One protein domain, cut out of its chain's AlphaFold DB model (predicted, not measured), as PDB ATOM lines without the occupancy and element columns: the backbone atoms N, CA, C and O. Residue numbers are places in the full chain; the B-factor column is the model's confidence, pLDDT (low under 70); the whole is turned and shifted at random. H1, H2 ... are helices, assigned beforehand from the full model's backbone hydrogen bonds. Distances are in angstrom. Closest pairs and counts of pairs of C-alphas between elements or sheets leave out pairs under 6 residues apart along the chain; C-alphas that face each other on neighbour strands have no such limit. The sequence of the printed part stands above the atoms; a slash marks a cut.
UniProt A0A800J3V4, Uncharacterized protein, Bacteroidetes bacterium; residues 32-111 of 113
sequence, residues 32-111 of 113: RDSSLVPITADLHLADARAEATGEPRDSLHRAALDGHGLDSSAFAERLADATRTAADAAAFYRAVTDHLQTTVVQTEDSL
ATOM      1  N   ARG A  32     139.023 151.736 143.717       67.44
ATOM      2  CA  ARG A  32     138.901 153.016 144.432       67.44
ATOM      3  C   ARG A  32     138.152 152.858 145.750       67.44
ATOM      4  O   ARG A  32     138.431 153.581 146.699       67.44
ATOM      5  N   ASP A  33     137.235 151.898 145.789       74.69
ATOM      6  CA  ASP A  33     136.453 151.560 146.959       74.69
ATOM      7  C   ASP A  33     136.338 150.037 147.115       74.69
ATOM      8  O   ASP A  33     135.367 149.405 146.696       74.69
ATOM      9  N   SER A  34     137.365 149.425 147.708       80.38
ATOM     10  CA  SER A  34     137.396 147.980 147.971       80.38
ATOM     11  C   SER A  34     136.322 147.520 148.961       80.38
ATOM     12  O   SER A  34     135.975 146.341 148.970       80.38
ATOM     13  N   SER A  35     135.747 148.431 149.755       89.19
ATOM     14  CA  SER A  35     134.677 148.098 150.702       89.19
ATOM     15  C   SER A  35     133.358 147.735 150.014       89.19
ATOM     16  O   SER A  35     132.535 147.049 150.608       89.19
ATOM     17  N   LEU A  36     133.176 148.112 148.744       92.75
ATOM     18  CA  LEU A  36     132.002 147.728 147.958       92.75
ATOM     19  C   LEU A  36     132.009 146.250 147.550       92.75
ATOM     20  O   LEU A  36     130.945 145.695 147.302       92.75
ATOM     21  N   VAL A  37     133.176 145.603 147.506       93.06
ATOM     22  CA  VAL A  37     133.305 144.190 147.115       93.06
ATOM     23  C   VAL A  37     132.505 143.255 148.032       93.06
ATOM     24  O   VAL A  37     131.639 142.548 147.514       93.06
ATOM     25  N   PRO A  38     132.722 143.249 149.365       92.81
ATOM     26  CA  PRO A  38     131.932 142.406 150.263       92.81
ATOM     27  C   PRO A  38     130.448 142.804 150.287       92.81
ATOM     28  O   PRO A  38     129.592 141.929 150.332       92.81
ATOM     29  N   ILE A  39     130.121 144.098 150.162       94.69
ATOM     30  CA  ILE A  39     128.724 144.569 150.123       94.69
ATOM     31  C   ILE A  39     127.990 143.989 148.905       94.69
ATOM     32  O   ILE A  39     126.887 143.457 149.022       94.69
ATOM     33  N   THR A  40     128.600 144.066 147.720       95.50
ATOM     34  CA  THR A  40     128.016 143.519 146.490       95.50
ATOM     35  C   THR A  40     127.952 141.996 146.514       95.50
ATOM     36  O   THR A  40     126.986 141.430 146.002       95.50
ATOM     37  N   ALA A  41     128.931 141.327 147.124       94.19
ATOM     38  CA  ALA A  41     128.881 139.884 147.328       94.19
ATOM     39  C   ALA A  41     127.697 139.475 148.223       94.19
ATOM     40  O   ALA A  41     126.948 138.571 147.857       94.19
ATOM     41  N   ASP A  42     127.455 140.183 149.328       94.81
ATOM     42  CA  ASP A  42     126.318 139.906 150.213       94.81
ATOM     43  C   ASP A  42     124.969 140.181 149.542       94.81
ATOM     44  O   ASP A  42     124.018 139.421 149.728       94.81
ATOM     45  N   LEU A  43     124.880 141.216 148.702       95.94
ATOM     46  CA  LEU A  43     123.697 141.456 147.870       95.94
ATOM     47  C   LEU A  43     123.464 140.322 146.861       95.94
ATOM     48  O   LEU A  43     122.325 139.895 146.671       95.94
ATOM     49  N   HIS A  44     124.530 139.787 146.262       94.31
ATOM     50  CA  HIS A  44     124.436 138.634 145.369       94.31
ATOM     51  C   HIS A  44     123.960 137.371 146.109       94.31
ATOM     52  O   HIS A  44     123.103 136.639 145.613       94.31
ATOM     53  N   LEU A  45     124.456 137.136 147.327       93.50
ATOM     54  CA  LEU A  45     123.991 136.040 148.182       93.50
ATOM     55  C   LEU A  45     122.537 136.238 148.631       93.50
ATOM     56  O   LEU A  45     121.770 135.274 148.680       93.50
ATOM     57  N   ALA A  46     122.129 137.476 148.917       94.81
ATOM     58  CA  ALA A  46     120.745 137.822 149.225       94.81
ATOM     59  C   ALA A  46     119.809 137.522 148.042       94.81
ATOM     60  O   ALA A  46     118.721 136.983 148.256       94.81
ATOM     61  N   ASP A  47     120.239 137.798 146.807       96.06
ATOM     62  CA  ASP A  47     119.499 137.424 145.596       96.06
ATOM     63  C   ASP A  47     119.360 135.907 145.456       96.06
ATOM     64  O   ASP A  47     118.242 135.408 145.300       96.06
ATOM     65  N   ALA A  48     120.463 135.167 145.596       94.94
ATOM     66  CA  ALA A  48     120.449 133.707 145.535       94.94
ATOM     67  C   ALA A  48     119.541 133.095 146.617       94.94
ATOM     68  O   ALA A  48     118.789 132.152 146.360       94.94
ATOM     69  N   ARG A  49     119.550 133.661 147.832       94.06
ATOM     70  CA  ARG A  49     118.669 133.237 148.924       94.06
ATOM     71  C   ARG A  49     117.204 133.539 148.628       94.06
ATOM     72  O   ARG A  49     116.369 132.666 148.866       94.06
ATOM     73  N   ALA A  50     116.881 134.728 148.119       97.12
ATOM     74  CA  ALA A  50     115.512 135.086 147.739       97.12
ATOM     75  C   ALA A  50     114.948 134.085 146.719       97.12
ATOM     76  O   ALA A  50     113.818 133.622 146.854       97.12
ATOM     77  N   GLU A  51     115.764 133.691 145.738       96.25
ATOM     78  CA  GLU A  51     115.398 132.708 144.716       96.25
ATOM     79  C   GLU A  51     115.235 131.293 145.286       96.25
ATOM     80  O   GLU A  51     114.286 130.594 144.930       96.25
ATOM     81  N   ALA A  52     116.115 130.879 146.198       96.56
ATOM     82  CA  ALA A  52     116.080 129.544 146.793       96.56
ATOM     83  C   ALA A  52     114.944 129.348 147.814       96.56
ATOM     84  O   ALA A  52     114.438 128.238 147.971       96.56
ATOM     85  N   THR A  53     114.557 130.406 148.531       96.31
ATOM     86  CA  THR A  53     113.642 130.325 149.688       96.31
ATOM     87  C   THR A  53     112.276 130.964 149.443       96.31
ATOM     88  O   THR A  53     111.325 130.666 150.166       96.31
ATOM     89  N   GLY A  54     112.160 131.846 148.446       95.69
ATOM     90  CA  GLY A  54     110.976 132.677 148.228       95.69
ATOM     91  C   GLY A  54     110.851 133.860 149.196       95.69
ATOM     92  O   GLY A  54     109.814 134.526 149.204       95.69
ATOM     93  N   GLU A  55     111.869 134.134 150.019       96.31
ATOM     94  CA  GLU A  55     111.900 135.320 150.879       96.31
ATOM     95  C   GLU A  55     111.901 136.622 150.047       96.31
ATOM     96  O   GLU A  55     112.480 136.667 148.957       96.31
ATOM     97  N   PRO A  56     111.287 137.720 150.534       97.31
ATOM     98  CA  PRO A  56     111.263 138.979 149.797       97.31
ATOM     99  C   PRO A  56     112.671 139.557 149.593       97.31
ATOM    100  O   PRO A  56     113.324 139.962 150.561       97.31
ATOM    101  N   ARG A  57     113.099 139.676 148.328       95.81
ATOM    102  CA  ARG A  57     114.407 140.231 147.927       95.81
ATOM    103  C   ARG A  57     114.723 141.554 148.626       95.81
ATOM    104  O   ARG A  57     115.771 141.672 149.246       95.81
ATOM    105  N   ASP A  58     113.789 142.504 148.617       95.38
ATOM    106  CA  ASP A  58     113.989 143.831 149.219       95.38
ATOM    107  C   ASP A  58     114.291 143.773 150.725       95.38
ATOM    108  O   ASP A  58     114.992 144.632 151.258       95.38
ATOM    109  N   SER A  59     113.761 142.768 151.431       96.06
ATOM    110  CA  SER A  59     114.036 142.592 152.862       96.06
ATOM    111  C   SER A  59     115.438 142.036 153.094       96.06
ATOM    112  O   SER A  59     116.127 142.501 153.998       96.06
ATOM    113  N   LEU A  60     115.878 141.094 152.256       97.19
ATOM    114  CA  LEU A  60     117.228 140.535 152.316       97.19
ATOM    115  C   LEU A  60     118.288 141.553 151.876       97.19
ATOM    116  O   LEU A  60     119.328 141.659 152.517       97.19
ATOM    117  N   HIS A  61     118.005 142.355 150.845       96.56
ATOM    118  CA  HIS A  61     118.866 143.466 150.424       96.56
ATOM    119  C   HIS A  61     119.027 144.505 151.527       96.56
ATOM    120  O   HIS A  61     120.145 144.928 151.805       96.56
ATOM    121  N   ARG A  62     117.926 144.887 152.190       96.75
ATOM    122  CA  ARG A  62     117.990 145.798 153.339       96.75
ATOM    123  C   ARG A  62     118.856 145.213 154.450       96.75
ATOM    124  O   ARG A  62     119.743 145.899 154.926       96.75
ATOM    125  N   ALA A  63     118.649 143.945 154.807       95.81
ATOM    126  CA  ALA A  63     119.447 143.288 155.838       95.81
ATOM    127  C   ALA A  63     120.946 143.228 155.482       95.81
ATOM    128  O   ALA A  63     121.782 143.453 156.354       95.81
ATOM    129  N   ALA A  64     121.285 142.958 154.217       95.81
ATOM    130  CA  ALA A  64     122.666 142.965 153.743       95.81
ATOM    131  C   ALA A  64     123.294 144.362 153.876       95.81
ATOM    132  O   ALA A  64     124.357 144.505 154.472       95.81
ATOM    133  N   LEU A  65     122.617 145.405 153.388       95.81
ATOM    134  CA  LEU A  65     123.099 146.787 153.466       95.81
ATOM    135  C   LEU A  65     123.201 147.302 154.913       95.81
ATOM    136  O   LEU A  65     124.211 147.907 155.274       95.81
ATOM    137  N   ASP A  66     122.212 146.989 155.756       96.00
ATOM    138  CA  ASP A  66     122.212 147.315 157.186       96.00
ATOM    139  C   ASP A  66     123.419 146.677 157.899       96.00
ATOM    140  O   ASP A  66     124.043 147.315 158.748       96.00
ATOM    141  N   GLY A  67     123.798 145.448 157.518       94.62
ATOM    142  CA  GLY A  67     124.990 144.757 158.025       94.62
ATOM    143  C   GLY A  67     126.304 145.494 157.741       94.62
ATOM    144  O   GLY A  67     127.261 145.363 158.504       94.62
ATOM    145  N   HIS A  68     126.322 146.330 156.702       93.44
ATOM    146  CA  HIS A  68     127.450 147.188 156.327       93.44
ATOM    147  C   HIS A  68     127.266 148.652 156.745       93.44
ATOM    148  O   HIS A  68     128.088 149.501 156.398       93.44
ATOM    149  N   GLY A  69     126.200 148.965 157.489       93.94
ATOM    150  CA  GLY A  69     125.885 150.325 157.925       93.94
ATOM    151  C   GLY A  69     125.610 151.284 156.765       93.94
ATOM    152  O   GLY A  69     125.921 152.471 156.872       93.94
ATOM    153  N   LEU A  70     125.075 150.772 155.653       92.50
ATOM    154  CA  LEU A  70     124.830 151.540 154.438       92.50
ATOM    155  C   LEU A  70     123.346 151.576 154.078       92.50
ATOM    156  O   LEU A  70     122.629 150.601 154.268       92.50
ATOM    157  N   ASP A  71     122.895 152.679 153.487       94.06
ATOM    158  CA  ASP A  71     121.601 152.728 152.810       94.06
ATOM    159  C   ASP A  71     121.743 152.440 151.303       94.06
ATOM    160  O   ASP A  71     122.830 152.519 150.720       94.06
ATOM    161  N   SER A  72     120.632 152.093 150.651       91.00
ATOM    162  CA  SER A  72     120.627 151.690 149.241       91.00
ATOM    163  C   SER A  72     120.992 152.821 148.275       91.00
ATOM    164  O   SER A  72     121.600 152.550 147.238       91.00
ATOM    165  N   SER A  73     120.668 154.076 148.598       94.25
ATOM    166  CA  SER A  73     121.060 155.236 147.788       94.25
ATOM    167  C   SER A  73     122.559 155.508 147.875       94.25
ATOM    168  O   SER A  73     123.213 155.625 146.841       94.25
ATOM    169  N   ALA A  74     123.124 155.518 149.083       92.06
ATOM    170  CA  ALA A  74     124.554 155.677 149.311       92.06
ATOM    171  C   ALA A  74     125.356 154.553 148.643       92.06
ATOM    172  O   ALA A  74     126.424 154.798 148.080       92.06
ATOM    173  N   PHE A  75     124.828 153.325 148.651       93.56
ATOM    174  CA  PHE A  75     125.438 152.206 147.934       93.56
ATOM    175  C   PHE A  75     125.440 152.454 146.426       93.56
ATOM    176  O   PHE A  75     126.485 152.331 145.789       93.56
ATOM    177  N   ALA A  76     124.294 152.835 145.857       93.50
ATOM    178  CA  ALA A  76     124.161 153.072 144.424       93.50
ATOM    179  C   ALA A  76     125.088 154.196 143.931       93.50
ATOM    180  O   ALA A  76     125.715 154.056 142.881       93.50
ATOM    181  N   GLU A  77     125.218 155.284 144.694       93.50
ATOM    182  CA  GLU A  77     126.124 156.391 144.372       93.50
ATOM    183  C   GLU A  77     127.592 155.958 144.393       93.50
ATOM    184  O   GLU A  77     128.334 156.229 143.444       93.50
ATOM    185  N   ARG A  78     128.010 155.238 145.443       92.69
ATOM    186  CA  ARG A  78     129.382 154.727 145.561       92.69
ATOM    187  C   ARG A  78     129.699 153.709 144.472       92.69
ATOM    188  O   ARG A  78     130.769 153.780 143.876       92.69
ATOM    189  N   LEU A  79     128.762 152.815 144.159       92.69
ATOM    190  CA  LEU A  79     128.912 151.843 143.078       92.69
ATOM    191  C   LEU A  79     129.031 152.532 141.714       92.69
ATOM    192  O   LEU A  79     129.895 152.164 140.921       92.69
ATOM    193  N   ALA A  80     128.212 153.552 141.448       91.62
ATOM    194  CA  ALA A  80     128.289 154.329 140.214       91.62
ATOM    195  C   ALA A  80     129.623 155.089 140.080       91.62
ATOM    196  O   ALA A  80     130.175 155.160 138.981       91.62
ATOM    197  N   ASP A  81     130.171 155.631 141.174       90.19
ATOM    198  CA  ASP A  81     131.501 156.257 141.161       90.19
ATOM    199  C   ASP A  81     132.616 155.224 140.939       90.19
ATOM    200  O   ASP A  81     133.497 155.439 140.102       90.19
ATOM    201  N   ALA A  82     132.534 154.079 141.625       86.31
ATOM    202  CA  ALA A  82     133.509 152.994 141.554       86.31
ATOM    203  C   ALA A  82     133.504 152.234 140.218       86.31
ATOM    204  O   ALA A  82     134.479 151.561 139.908       86.31
ATOM    205  N   THR A  83     132.440 152.344 139.419       89.50
ATOM    206  CA  THR A  83     132.297 151.667 138.116       89.50
ATOM    207  C   THR A  83     132.151 152.655 136.954       89.50
ATOM    208  O   THR A  83     131.631 152.317 135.891       89.50
ATOM    209  N   ARG A  84     132.631 153.897 137.137       90.69
ATOM    210  CA  ARG A  84     132.487 154.993 136.163       90.69
ATOM    211  C   ARG A  84     133.074 154.665 134.787       90.69
ATOM    212  O   ARG A  84     132.567 155.162 133.779       90.69
ATOM    213  N   THR A  85     134.150 153.884 134.728       89.44
ATOM    214  CA  THR A  85     134.771 153.458 133.468       89.44
ATOM    215  C   THR A  85     134.597 151.958 133.242       89.44
ATOM    216  O   THR A  85     134.420 151.185 134.181       89.44
ATOM    217  N   ALA A  86     134.693 151.525 131.982       85.62
ATOM    218  CA  ALA A  86     134.623 150.104 131.639       85.62
ATOM    219  C   ALA A  86     135.754 149.284 132.291       85.62
ATOM    220  O   ALA A  86     135.527 148.142 132.687       85.62
ATOM    221  N   ALA A  87     136.949 149.867 132.431       86.88
ATOM    222  CA  ALA A  87     138.077 149.225 133.101       86.88
ATOM    223  C   ALA A  87     137.812 149.054 134.606       86.88
ATOM    224  O   ALA A  87     138.023 147.965 135.138       86.88
ATOM    225  N   ASP A  88     137.276 150.086 135.268       86.12
ATOM    226  CA  ASP A  88     136.925 150.015 136.692       86.12
ATOM    227  C   ASP A  88     135.812 148.991 136.940       86.12
ATOM    228  O   ASP A  88     135.908 148.178 137.856       86.12
ATOM    229  N   ALA A  89     134.785 148.966 136.083       88.12
ATOM    230  CA  ALA A  89     133.709 147.982 136.162       88.12
ATOM    231  C   ALA A  89     134.220 146.540 135.985       88.12
ATOM    232  O   ALA A  89     133.797 145.642 136.715       88.12
ATOM    233  N   ALA A  90     135.156 146.310 135.056       88.00
ATOM    234  CA  ALA A  90     135.765 144.997 134.847       88.00
ATOM    235  C   ALA A  90     136.624 144.557 136.045       88.00
ATOM    236  O   ALA A  90     136.513 143.414 136.496       88.00
ATOM    237  N   ALA A  91     137.439 145.462 136.593       87.69
ATOM    238  CA  ALA A  91     138.232 145.199 137.792       87.69
ATOM    239  C   ALA A  91     137.338 144.919 139.012       87.69
ATOM    240  O   ALA A  91     137.583 143.970 139.755       87.69
ATOM    241  N   PHE A  92     136.260 145.691 139.173       88.06
ATOM    242  CA  PHE A  92     135.267 145.514 140.230       88.06
ATOM    243  C   PHE A  92     134.582 144.151 140.147       88.06
ATOM    244  O   PHE A  92     134.548 143.410 141.129       88.06
ATOM    245  N   TYR A  93     134.101 143.779 138.960       89.12
ATOM    246  CA  TYR A  93     133.475 142.480 138.734       89.12
ATOM    247  C   TYR A  93     134.419 141.316 139.058       89.12
ATOM    248  O   TYR A  93     134.017 140.353 139.718       89.12
ATOM    249  N   ARG A  94     135.685 141.414 138.633       90.69
ATOM    250  CA  ARG A  94     136.704 140.413 138.960       90.69
ATOM    251  C   ARG A  94     136.906 140.312 140.471       90.69
ATOM    252  O   ARG A  94     136.850 139.211 140.998       90.69
ATOM    253  N   ALA A  95     137.044 141.437 141.172       90.31
ATOM    254  CA  ALA A  95     137.224 141.445 142.622       90.31
ATOM    255  C   ALA A  95     136.036 140.818 143.378       90.31
ATOM    256  O   ALA A  95     136.248 140.050 144.313       90.31
ATOM    257  N   VAL A  96     134.793 141.092 142.959       90.88
ATOM    258  CA  VAL A  96     133.591 140.449 143.528       90.88
ATOM    259  C   VAL A  96     133.584 138.947 143.257       90.88
ATOM    260  O   VAL A  96     133.289 138.165 144.159       90.88
ATOM    261  N   THR A  97     133.945 138.531 142.044       90.25
ATOM    262  CA  THR A  97     134.011 137.108 141.677       90.25
ATOM    263  C   THR A  97     135.072 136.372 142.494       90.25
ATOM    264  O   THR A  97     134.773 135.333 143.083       90.25
ATOM    265  N   ASP A  98     136.278 136.933 142.591       90.06
ATOM    266  CA  ASP A  98     137.386 136.374 143.370       90.06
ATOM    267  C   ASP A  98     137.008 136.286 144.863       90.06
ATOM    268  O   ASP A  98     137.283 135.281 145.526       90.06
ATOM    269  N   HIS A  99     136.313 137.301 145.396       89.19
ATOM    270  CA  HIS A  99     135.817 137.301 146.774       89.19
ATOM    271  C   HIS A  99     134.787 136.192 147.020       89.19
ATOM    272  O   HIS A  99     134.935 135.425 147.968       89.19
ATOM    273  N   LEU A 100     133.784 136.053 146.147       87.88
ATOM    274  CA  LEU A 100     132.774 134.993 146.252       87.88
ATOM    275  C   LEU A 100     133.407 133.598 146.187       87.88
ATOM    276  O   LEU A 100     133.074 132.736 146.997       87.88
ATOM    277  N   GLN A 101     134.352 133.380 145.269       88.06
ATOM    278  CA  GLN A 101     135.062 132.106 145.153       88.06
ATOM    279  C   GLN A 101     135.879 131.791 146.409       88.06
ATOM    280  O   GLN A 101     135.827 130.669 146.910       88.06
ATOM    281  N   THR A 102     136.586 132.782 146.956       81.62
ATOM    282  CA  THR A 102     137.388 132.602 148.174       81.62
ATOM    283  C   THR A 102     136.503 132.260 149.374       81.62
ATOM    284  O   THR A 102     136.800 131.317 150.106       81.62
ATOM    285  N   THR A 103     135.387 132.970 149.552       75.06
ATOM    286  CA  THR A 103     134.442 132.727 150.653       75.06
ATOM    287  C   THR A 103     133.827 131.324 150.587       75.06
ATOM    288  O   THR A 103     133.679 130.663 151.617       75.06
ATOM    289  N   VAL A 104     133.521 130.824 149.384       66.50
ATOM    290  CA  VAL A 104     133.009 129.455 149.189       66.50
ATOM    291  C   VAL A 104     134.063 128.414 149.568       66.50
ATOM    292  O   VAL A 104     133.780 127.542 150.388       66.50
ATOM    293  N   VAL A 105     135.295 128.553 149.066       63.28
ATOM    294  CA  VAL A 105     136.383 127.595 149.335       63.28
ATOM    295  C   VAL A 105     136.694 127.500 150.832       63.28
ATOM    296  O   VAL A 105     136.870 126.402 151.356       63.28
ATOM    297  N   GLN A 106     136.693 128.619 151.565       61.44
ATOM    298  CA  GLN A 106     136.927 128.592 153.016       61.44
ATOM    299  C   GLN A 106     135.795 127.926 153.809       61.44
ATOM    300  O   GLN A 106     136.035 127.356 154.877       61.44
ATOM    301  N   THR A 107     134.568 127.977 153.294       60.38
ATOM    302  CA  THR A 107     133.420 127.320 153.926       60.38
ATOM    303  C   THR A 107     133.521 125.799 153.791       60.38
ATOM    304  O   THR A 107     133.235 125.084 154.747       60.38
ATOM    305  N   GLU A 108     133.986 125.295 152.645       61.94
ATOM    306  CA  GLU A 108     134.153 123.855 152.398       61.94
ATOM    307  C   GLU A 108     135.321 123.249 153.193       61.94
ATOM    308  O   GLU A 108     135.192 122.152 153.741       61.94
ATOM    309  N   ASP A 109     136.428 123.983 153.332       59.00
ATOM    310  CA  ASP A 109     137.592 123.537 154.114       59.00
ATOM    311  C   ASP A 109     137.283 123.497 155.624       59.00
ATOM    312  O   ASP A 109     137.739 122.616 156.348       59.00
ATOM    313  N   SER A 110     136.411 124.394 156.102       55.09
ATOM    314  CA  SER A 110     135.934 124.412 157.496       55.09
ATOM    315  C   SER A 110     134.896 123.323 157.813       55.09
ATOM    316  O   SER A 110     134.553 123.120 158.979       55.09
ATOM    317  N   LEU A 111     134.366 122.647 156.788       56.06
ATOM    318  CA  LEU A 111     133.381 121.564 156.897       56.06
ATOM    319  C   LEU A 111     133.992 120.176 156.641       56.06
ATOM    320  O   LEU A 111     133.283 119.174 156.765       56.06
TER     321      LEU A 111
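This is residues 32 to 111 of the 113 residues of an uncharacterized protein of Bacteroidetes bacterium (UniProt A0A800J3V4). Long helix H4 forms one side and is crossed by H1; H2 folds back on H1 away from H4, and H3 leads to H4's beginning, while residues 104 to 111 stick out. The all-helix printed part has 80 residues, with H1, H2, H3, H4 in chain order and no named strand. It is compact, with a radius of gyration of the C-alphas of 13.4 A, spanning 37 by 29 by 21 A.

H4, residues 86 to 109, is 34.9 A long and ends at C-alpha 109 (137.592, 123.537, 154.114). H1, residues 36 to 53, is 25.4 A long and begins at C-alpha 36 (132.002, 147.728, 147.958). H2 is residues 57 to 67, 15.3 A; H3 is residues 72 to 82, 15.1 A.

H1, the hub, touches H4 at a steep tilt of 62 degrees, closest C-alphas Val 37 and Val 96, 5.2 A. H1 and H2 form a hairpin, closest C-alphas Ala 50 and Arg 57, 5.3 A. H2 and H4 are apart. Every helix has each O i to N i+4 pair within hydrogen-bond range.

The farthest C-alphas, Thr 85 and Leu 111, are 39.6 A apart. The printed part has no cut, and its links are tight. Residues 32 and 104 to 111 have pLDDT under 70.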